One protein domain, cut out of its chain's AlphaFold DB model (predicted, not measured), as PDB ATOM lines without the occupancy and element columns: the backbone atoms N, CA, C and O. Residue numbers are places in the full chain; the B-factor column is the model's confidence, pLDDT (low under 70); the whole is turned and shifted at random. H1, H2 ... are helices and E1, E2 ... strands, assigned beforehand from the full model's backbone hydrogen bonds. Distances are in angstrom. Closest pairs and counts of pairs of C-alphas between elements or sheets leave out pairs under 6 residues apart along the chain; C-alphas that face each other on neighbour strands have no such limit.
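This is residues 525 to 589 of the 992 residues of an uncharacterized protein of Acaromyces ingoldii (UniProt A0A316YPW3). This loose-jointed model has little regular structure: a two-stranded hairpin, E1 and E2, lies at one end, two short helices, H1 and H2, lie toward the other, and a winding stretch with no named element, residues 544 to 574, runs between. Residues 547 to 552 and 583 to 589 stick out. The printed part has 65 residues, 21 in named elements, ordered E1, E2, H1, H2; the class is mixed and the sheet antiparallel. It is only just extended, close to loose, with a radius of gyration of the C-alphas of 16.6 A and spans of 44 by 33 by 23 A.

E1, residues 525 to 528, and E2, residues 539 to 543, form an antiparallel hairpin at 169 degrees; N 526 and O 541 are within hydrogen-bond range at 2.9 A. H1, residues 575 to 581, and H2, residues 585 to 589, are apart, and both are apart from E1. In both helices every O i to N i+4 pair is within hydrogen-bond range.

E1 begins at C-alpha 525 (41.025, -58.385, 17.835) and spans 9.9 A; E2 spans 12.7 A. H1 spans 9.9 A and H2 6.2 A, ending at C-alpha 589 (35.259, -31.886, 0.765).

The farthest C-alphas, of Glu 534 and Asp 576, are 46.3 A apart. The printed part has no cut; E2 to H1 is a long link. Confidence is under 70 at 26 residues, among them 575 to 589.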
ATOM      1  N   PHE A 525      40.576 -58.509  16.454       86.25
ATOM      2  CA  PHE A 525      41.025 -58.385  17.835       86.25
ATOM      3  C   PHE A 525      40.823 -56.960  18.343       86.25
ATOM      4  O   PHE A 525      40.930 -55.993  17.588       86.25
ATOM      5  N   LEU A 526      40.540 -56.847  19.636       87.12
ATOM      6  CA  LEU A 526      40.550 -55.594  20.374       87.12
ATOM      7  C   LEU A 526      41.815 -55.562  21.226       87.12
ATOM      8  O   LEU A 526      42.058 -56.469  22.020       87.12
ATOM      9  N   MET A 527      42.611 -54.514  21.051       86.88
ATOM     10  CA  MET A 527      43.821 -54.264  21.823       86.88
ATOM     11  C   MET A 527      43.708 -52.864  22.415       86.88
ATOM     12  O   MET A 527      43.561 -51.890  21.678       86.88
ATOM     13  N   VAL A 528      43.708 -52.775  23.742       87.56
ATOM     14  CA  VAL A 528      43.613 -51.515  24.483       87.56
ATOM     15  C   VAL A 528      44.954 -51.271  25.147       87.56
ATOM     16  O   VAL A 528      45.308 -51.948  26.112       87.56
ATOM     17  N   GLU A 529      45.709 -50.320  24.615       87.44
ATOM     18  CA  GLU A 529      47.032 -49.942  25.110       87.44
ATOM     19  C   GLU A 529      46.980 -48.582  25.807       87.44
ATOM     20  O   GLU A 529      46.061 -47.788  25.604       87.44
ATOM     21  N   ASP A 530      47.981 -48.315  26.640       84.94
ATOM     22  CA  ASP A 530      48.249 -46.963  27.121       84.94
ATOM     23  C   ASP A 530      48.908 -46.156  25.987       84.94
ATOM     24  O   ASP A 530      49.783 -46.672  25.291       84.94
ATOM     25  N   ALA A 531      48.527 -44.889  25.816       81.31
ATOM     26  CA  ALA A 531      49.093 -43.994  24.807       81.31
ATOM     27  C   ALA A 531      50.604 -43.742  24.988       81.31
ATOM     28  O   ALA A 531      51.269 -43.314  24.044       81.31
ATOM     29  N   THR A 532      51.153 -44.015  26.177       81.00
ATOM     30  CA  THR A 532      52.604 -43.998  26.440       81.00
ATOM     31  C   THR A 532      53.347 -45.211  25.863       81.00
ATOM     32  O   THR A 532      54.555 -45.139  25.652       81.00
ATOM     33  N   ALA A 533      52.649 -46.335  25.645       79.88
ATOM     34  CA  ALA A 533      53.208 -47.674  25.421       79.88
ATOM     35  C   ALA A 533      54.211 -48.163  26.502       79.88
ATOM     36  O   ALA A 533      54.914 -49.150  26.294       79.88
ATOM     37  N   GLU A 534      54.274 -47.517  27.674       80.00
ATOM     38  CA  GLU A 534      55.195 -47.887  28.766       80.00
ATOM     39  C   GLU A 534      54.705 -49.090  29.590       80.00
ATOM     40  O   GLU A 534      55.491 -49.739  30.283       80.00
ATOM     41  N   HIS A 535      53.411 -49.398  29.499       82.31
ATOM     42  CA  HIS A 535      52.723 -50.429  30.268       82.31
ATOM     43  C   HIS A 535      52.229 -51.574  29.373       82.31
ATOM     44  O   HIS A 535      51.797 -51.337  28.245       82.31
ATOM     45  N   ARG A 536      52.155 -52.803  29.915       79.50
ATOM     46  CA  ARG A 536      51.475 -53.929  29.237       79.50
ATOM     47  C   ARG A 536      50.048 -53.529  28.805       79.50
ATOM     48  O   ARG A 536      49.392 -52.809  29.571       79.50
ATOM     49  N   PRO A 537      49.527 -53.998  27.655       84.31
ATOM     50  CA  PRO A 537      48.158 -53.699  27.237       84.31
ATOM     51  C   PRO A 537      47.139 -53.956  28.358       84.31
ATOM     52  O   PRO A 537      47.280 -54.892  29.145       84.31
ATOM     53  N   ILE A 538      46.145 -53.075  28.475       85.12
ATOM     54  CA  ILE A 538      45.063 -53.157  29.467       85.12
ATOM     55  C   ILE A 538      44.171 -54.361  29.153       85.12
ATOM     56  O   ILE A 538      43.790 -55.101  30.054       85.12
ATOM     57  N   MET A 539      43.872 -54.565  27.870       83.31
ATOM     58  CA  MET A 539      43.057 -55.669  27.374       83.31
ATOM     59  C   MET A 539      43.562 -56.114  26.000       83.31
ATOM     60  O   MET A 539      43.878 -55.280  25.150       83.31
ATOM     61  N   ILE A 540      43.599 -57.428  25.786       89.06
ATOM     62  CA  ILE A 540      43.829 -58.062  24.487       89.06
ATOM     63  C   ILE A 540      42.771 -59.155  24.338       89.06
ATOM     64  O   ILE A 540      42.729 -60.071  25.156       89.06
ATOM     65  N   GLN A 541      41.914 -59.062  23.323       84.56
ATOM     66  CA  GLN A 541      40.834 -60.024  23.095       84.56
ATOM     67  C   GLN A 541      40.710 -60.355  21.606       84.56
ATOM     68  O   GLN A 541      40.523 -59.462  20.782       84.56
ATOM     69  N   GLU A 542      40.807 -61.639  21.260       87.75
ATOM     70  CA  GLU A 542      40.589 -62.158  19.903       87.75
ATOM     71  C   GLU A 542      39.129 -62.623  19.767       87.75
ATOM     72  O   GLU A 542      38.635 -63.391  20.592       87.75
ATOM     73  N   PHE A 543      38.429 -62.143  18.739       82.69
ATOM     74  CA  PHE A 543      37.021 -62.436  18.484       82.69
ATOM     75  C   PHE A 543      36.856 -63.379  17.283       82.69
ATOM     76  O   PHE A 543      37.473 -63.161  16.231       82.69
ATOM     77  N   PRO A 544      35.977 -64.395  17.376       76.44
ATOM     78  CA  PRO A 544      35.596 -65.188  16.218       76.44
ATOM     79  C   PRO A 544      34.817 -64.317  15.226       76.44
ATOM     80  O   PRO A 544      33.972 -63.505  15.603       76.44
ATOM     81  N   ARG A 545      35.078 -64.504  13.930       71.44
ATOM     82  CA  ARG A 545      34.295 -63.849  12.877       71.44
ATOM     83  C   ARG A 545      32.904 -64.504  12.798       71.44
ATOM     84  O   ARG A 545      32.861 -65.731  12.692       71.44
ATOM     85  N   PRO A 546      31.792 -63.742  12.808       70.56
ATOM     86  CA  PRO A 546      30.465 -64.306  12.585       70.56
ATOM     87  C   PRO A 546      30.377 -64.950  11.194       70.56
ATOM     88  O   PRO A 546      31.022 -64.509  10.242       70.56
ATOM     89  N   VAL A 547      29.599 -66.030  11.091       64.56
ATOM     90  CA  VAL A 547      29.495 -66.858   9.872       64.56
ATOM     91  C   VAL A 547      28.547 -66.243   8.827       64.56
ATOM     92  O   VAL A 547      28.624 -66.584   7.648       64.56
ATOM     93  N   SER A 548      27.693 -65.305   9.241       64.69
ATOM     94  CA  SER A 548      26.778 -64.522   8.404       64.69
ATOM     95  C   SER A 548      26.919 -63.026   8.702       64.69
ATOM     96  O   SER A 548      27.319 -62.638   9.799       64.69
ATOM     97  N   GLU A 549      26.584 -62.183   7.722       62.22
ATOM     98  CA  GLU A 549      26.650 -60.715   7.848       62.22
ATOM     99  C   GLU A 549      25.471 -60.128   8.654       62.22
ATOM    100  O   GLU A 549      25.537 -58.981   9.088       62.22
ATOM    101  N   ASP A 550      24.417 -60.921   8.890       60.59
ATOM    102  CA  ASP A 550      23.196 -60.518   9.605       60.59
ATOM    103  C   ASP A 550      23.284 -60.647  11.140       60.59
ATOM    104  O   ASP A 550      22.399 -60.167  11.852       60.59
ATOM    105  N   HIS A 551      24.314 -61.313  11.676       63.38
ATOM    106  CA  HIS A 551      24.527 -61.402  13.124       63.38
ATOM    107  C   HIS A 551      25.321 -60.199  13.636       63.38
ATOM    108  O   HIS A 551      26.318 -59.795  13.035       63.38
ATOM    109  N   GLU A 552      24.892 -59.635  14.772       66.88
ATOM    110  CA  GLU A 552      25.608 -58.525  15.398       66.88
ATOM    111  C   GLU A 552      27.046 -58.936  15.741       66.88
ATOM    112  O   GLU A 552      27.331 -60.063  16.154       66.88
ATOM    113  N   SER A 553      27.974 -58.015  15.492       74.06
ATOM    114  CA  SER A 553      29.400 -58.269  15.650       74.06
ATOM    115  C   SER A 553      29.751 -58.460  17.131       74.06
ATOM    116  O   SER A 553      29.400 -57.600  17.935       74.06
ATOM    117  N   PRO A 554      30.474 -59.530  17.513       74.62
ATOM    118  CA  PRO A 554      30.801 -59.792  18.917       74.62
ATOM    119  C   PRO A 554      31.857 -58.834  19.497       74.62
ATOM    120  O   PRO A 554      32.043 -58.803  20.710       74.62
ATOM    121  N   TRP A 555      32.550 -58.058  18.656       78.75
ATOM    122  CA  TRP A 555      33.427 -56.959  19.071       78.75
ATOM    123  C   TRP A 555      32.642 -55.636  19.161       78.75
ATOM    124  O   TRP A 555      31.718 -55.426  18.373       78.75
ATOM    125  N   PRO A 556      33.019 -54.697  20.050       78.62
ATOM    126  CA  PRO A 556      32.318 -53.421  20.182       78.62
ATOM    127  C   PRO A 556      32.369 -52.598  18.886       78.62
ATOM    128  O   PRO A 556      33.441 -52.321  18.342       78.62
ATOM    129  N   VAL A 557      31.197 -52.170  18.411       77.88
ATOM    130  CA  VAL A 557      31.039 -51.333  17.214       77.88
ATOM    131  C   VAL A 557      30.793 -49.882  17.624       77.88
ATOM    132  O   VAL A 557      29.908 -49.584  18.423       77.88
ATOM    133  N   LEU A 558      31.563 -48.956  17.048       77.50
ATOM    134  CA  LEU A 558      31.312 -47.520  17.174       77.50
ATOM    135  C   LEU A 558      30.222 -47.107  16.180       77.50
ATOM    136  O   LEU A 558      30.484 -46.904  14.995       77.50
ATOM    137  N   TYR A 559      28.991 -46.973  16.672       78.06
ATOM    138  CA  TYR A 559      27.832 -46.587  15.874       78.06
ATOM    139  C   TYR A 559      27.814 -45.095  15.516       78.06
ATOM    140  O   TYR A 559      27.254 -44.746  14.477       78.06
ATOM    141  N   GLY A 560      28.422 -44.234  16.348       66.56
ATOM    142  CA  GLY A 560      28.827 -42.852  16.018       66.56
ATOM    143  C   GLY A 560      27.733 -41.910  15.486       66.56
ATOM    144  O   GLY A 560      28.044 -40.912  14.842       66.56
ATOM    145  N   GLN A 561      26.462 -42.252  15.696       67.31
ATOM    146  CA  GLN A 561      25.324 -41.732  14.926       67.31
ATOM    147  C   GLN A 561      24.605 -40.532  15.562       67.31
ATOM    148  O   GLN A 561      23.764 -39.911  14.913       67.31
ATOM    149  N   LEU A 562      24.924 -40.219  16.820       67.44
ATOM    150  CA  LEU A 562      24.352 -39.117  17.589       67.44
ATOM    151  C   LEU A 562      25.446 -38.413  18.392       67.44
ATOM    152  O   LEU A 562      26.163 -39.044  19.167       67.44
ATOM    153  N   GLU A 563      25.530 -37.097  18.235       70.94
ATOM    154  CA  GLU A 563      26.329 -36.233  19.102       70.94
ATOM    155  C   GLU A 563      25.708 -36.187  20.513       70.94
ATOM    156  O   GLU A 563      24.486 -36.275  20.669       70.94
ATOM    157  N   GLY A 564      26.540 -36.124  21.558       75.31
ATOM    158  CA  GLY A 564      26.075 -36.141  22.955       75.31
ATOM    159  C   GLY A 564      25.489 -37.476  23.452       75.31
ATOM    160  O   GLY A 564      24.837 -37.503  24.495       75.31
ATOM    161  N   ARG A 565      25.694 -38.596  22.740       77.31
ATOM    162  CA  ARG A 565      25.270 -39.946  23.163       77.31
ATOM    163  C   ARG A 565      26.434 -40.940  23.152       77.31
ATOM    164  O   ARG A 565      27.455 -40.704  22.514       77.31
ATOM    165  N   CYS A 566      26.270 -42.060  23.865       76.62
ATOM    166  CA  CYS A 566      27.280 -43.119  23.941       76.62
ATOM    167  C   CYS A 566      27.608 -43.674  22.537       76.62
ATOM    168  O   CYS A 566      26.705 -44.208  21.889       76.62
ATOM    169  N   PRO A 567      28.871 -43.610  22.066       77.38
ATOM    170  CA  PRO A 567      29.237 -44.063  20.721       77.38
ATOM    171  C   PRO A 567      29.034 -45.563  20.460       77.38
ATOM    172  O   PRO A 567      28.948 -45.954  19.297       77.38
ATOM    173  N   PHE A 568      28.973 -46.382  21.514       77.44
ATOM    174  CA  PHE A 568      28.810 -47.841  21.445       77.44
ATOM    175  C   PHE A 568      27.346 -48.301  21.444       77.44
ATOM    176  O   PHE A 568      27.066 -49.456  21.137       77.44
ATOM    177  N   THR A 569      26.397 -47.426  21.785       77.44
ATOM    178  CA  THR A 569      24.975 -47.778  21.765       77.44
ATOM    179  C   THR A 569      24.445 -47.699  20.337       77.44
ATOM    180  O   THR A 569      24.547 -46.660  19.678       77.44
ATOM    181  N   ARG A 570      23.835 -48.786  19.857       71.19
ATOM    182  CA  ARG A 570      23.076 -48.769  18.609       71.19
ATOM    183  C   ARG A 570      21.804 -47.943  18.799       71.19
ATOM    184  O   ARG A 570      20.966 -48.271  19.632       71.19
ATOM    185  N   PHE A 571      21.641 -46.905  17.985       71.62
ATOM    186  CA  PHE A 571      20.394 -46.153  17.879       71.62
ATOM    187  C   PHE A 571      19.779 -46.427  16.508       71.62
ATOM    188  O   PHE A 571      20.337 -46.012  15.491       71.62
ATOM    189  N   ASP A 572      18.635 -47.114  16.468       68.62
ATOM    190  CA  ASP A 572      17.864 -47.309  15.234       68.62
ATOM    191  C   ASP A 572      17.139 -46.005  14.866       68.62
ATOM    192  O   ASP A 572      15.949 -45.807  15.102       68.62
ATOM    193  N   LEU A 573      17.918 -45.070  14.324       68.62
ATOM    194  CA  LEU A 573      17.459 -43.768  13.861       68.62
ATOM    195  C   LEU A 573      16.540 -43.902  12.646       68.62
ATOM    196  O   LEU A 573      16.832 -44.645  11.706       68.62
ATOM    197  N   ASP A 574      15.488 -43.082  12.615       71.75
ATOM    198  CA  ASP A 574      14.605 -42.966  11.458       71.75
ATOM    199  C   ASP A 574      15.391 -42.732  10.165       71.75
ATOM    200  O   ASP A 574      16.327 -41.924  10.112       71.75
ATOM    201  N   LYS A 575      14.966 -43.382   9.077       64.56
ATOM    202  CA  LYS A 575      15.664 -43.345   7.776       64.56
ATOM    203  C   LYS A 575      15.825 -41.925   7.224       64.56
ATOM    204  O   LYS A 575      16.756 -41.668   6.463       64.56
ATOM    205  N   ASP A 576      14.946 -41.001   7.608       63.06
ATOM    206  CA  ASP A 576      15.036 -39.586   7.244       63.06
ATOM    207  C   ASP A 576      15.944 -38.778   8.187       63.06
ATOM    208  O   ASP A 576      16.572 -37.821   7.738       63.06
ATOM    209  N   TYR A 577      16.098 -39.180   9.453       67.56
ATOM    210  CA  TYR A 577      17.116 -38.625  10.353       67.56
ATOM    211  C   TYR A 577      18.515 -39.092   9.927       67.56
ATOM    212  O   TYR A 577      19.401 -38.263   9.750       67.56
ATOM    213  N   GLN A 578      18.695 -40.382   9.615       65.81
ATOM    214  CA  GLN A 578      19.928 -40.907   9.009       65.81
ATOM    215  C   GLN A 578      20.271 -40.202   7.684       65.81
ATOM    216  O   GLN A 578      21.437 -39.914   7.409       65.81
ATOM    217  N   ARG A 579      19.265 -39.876   6.856       66.50
ATOM    218  CA  ARG A 579      19.468 -39.132   5.598       66.50
ATOM    219  C   ARG A 579      19.871 -37.672   5.826       66.50
ATOM    220  O   ARG A 579      20.635 -37.155   5.018       66.50
ATOM    221  N   LYS A 580      19.400 -37.033   6.905       64.62
ATOM    222  CA  LYS A 580      19.801 -35.674   7.325       64.62
ATOM    223  C   LYS A 580      21.188 -35.645   7.977       64.62
ATOM    224  O   LYS A 580      21.958 -34.736   7.695       64.62
ATOM    225  N   MET A 581      21.515 -36.642   8.804       58.34
ATOM    226  CA  MET A 581      22.798 -36.744   9.514       58.34
ATOM    227  C   MET A 581      23.959 -37.246   8.657       58.34
ATOM    228  O   MET A 581      25.108 -37.104   9.057       58.34
ATOM    229  N   ARG A 582      23.708 -37.808   7.467       59.97
ATOM    230  CA  ARG A 582      24.775 -38.058   6.489       59.97
ATOM    231  C   ARG A 582      25.368 -36.717   6.035       59.97
ATOM    232  O   ARG A 582      24.710 -36.031   5.250       59.97
ATOM    233  N   PRO A 583      26.606 -36.349   6.430       56.88
ATOM    234  CA  PRO A 583      27.208 -35.125   5.931       56.88
ATOM    235  C   PRO A 583      27.367 -35.259   4.418       56.88
ATOM    236  O   PRO A 583      27.906 -36.254   3.918       56.88
ATOM    237  N   ASN A 584      26.878 -34.268   3.672       60.72
ATOM    238  CA  ASN A 584      27.003 -34.269   2.223       60.72
ATOM    239  C   ASN A 584      28.496 -34.344   1.867       60.72
ATOM    240  O   ASN A 584      29.253 -33.428   2.188       60.72
ATOM    241  N   ARG A 585      28.932 -35.432   1.210       56.94
ATOM    242  CA  ARG A 585      30.352 -35.679   0.884       56.94
ATOM    243  C   ARG A 585      31.000 -34.496   0.162       56.94
ATOM    244  O   ARG A 585      32.178 -34.225   0.363       56.94
ATOM    245  N   HIS A 586      30.232 -33.779  -0.657       57.28
ATOM    246  CA  HIS A 586      30.712 -32.600  -1.376       57.28
ATOM    247  C   HIS A 586      30.882 -31.372  -0.475       57.28
ATOM    248  O   HIS A 586      31.695 -30.504  -0.784       57.28
ATOM    249  N   GLU A 587      30.157 -31.289   0.638       55.97
ATOM    250  CA  GLU A 587      30.282 -30.193   1.594       55.97
ATOM    251  C   GLU A 587      31.472 -30.393   2.534       55.97
ATOM    252  O   GLU A 587      32.236 -29.452   2.729       55.97
ATOM    253  N   THR A 588      31.716 -31.607   3.039       61.50
ATOM    254  CA  THR A 588      32.927 -31.885   3.834       61.50
ATOM    255  C   THR A 588      34.200 -31.746   2.998       61.50
ATOM    256  O   THR A 588      35.163 -31.153   3.479       61.50
ATOM    257  N   LEU A 589      34.181 -32.168   1.726       59.94
ATOM    258  CA  LEU A 589      35.259 -31.886   0.765       59.94
ATOM    259  C   LEU A 589      35.440 -30.383   0.496       59.94
ATOM    260  O   LEU A 589      36.569 -29.906   0.454       59.94
TER     261      LEU A 589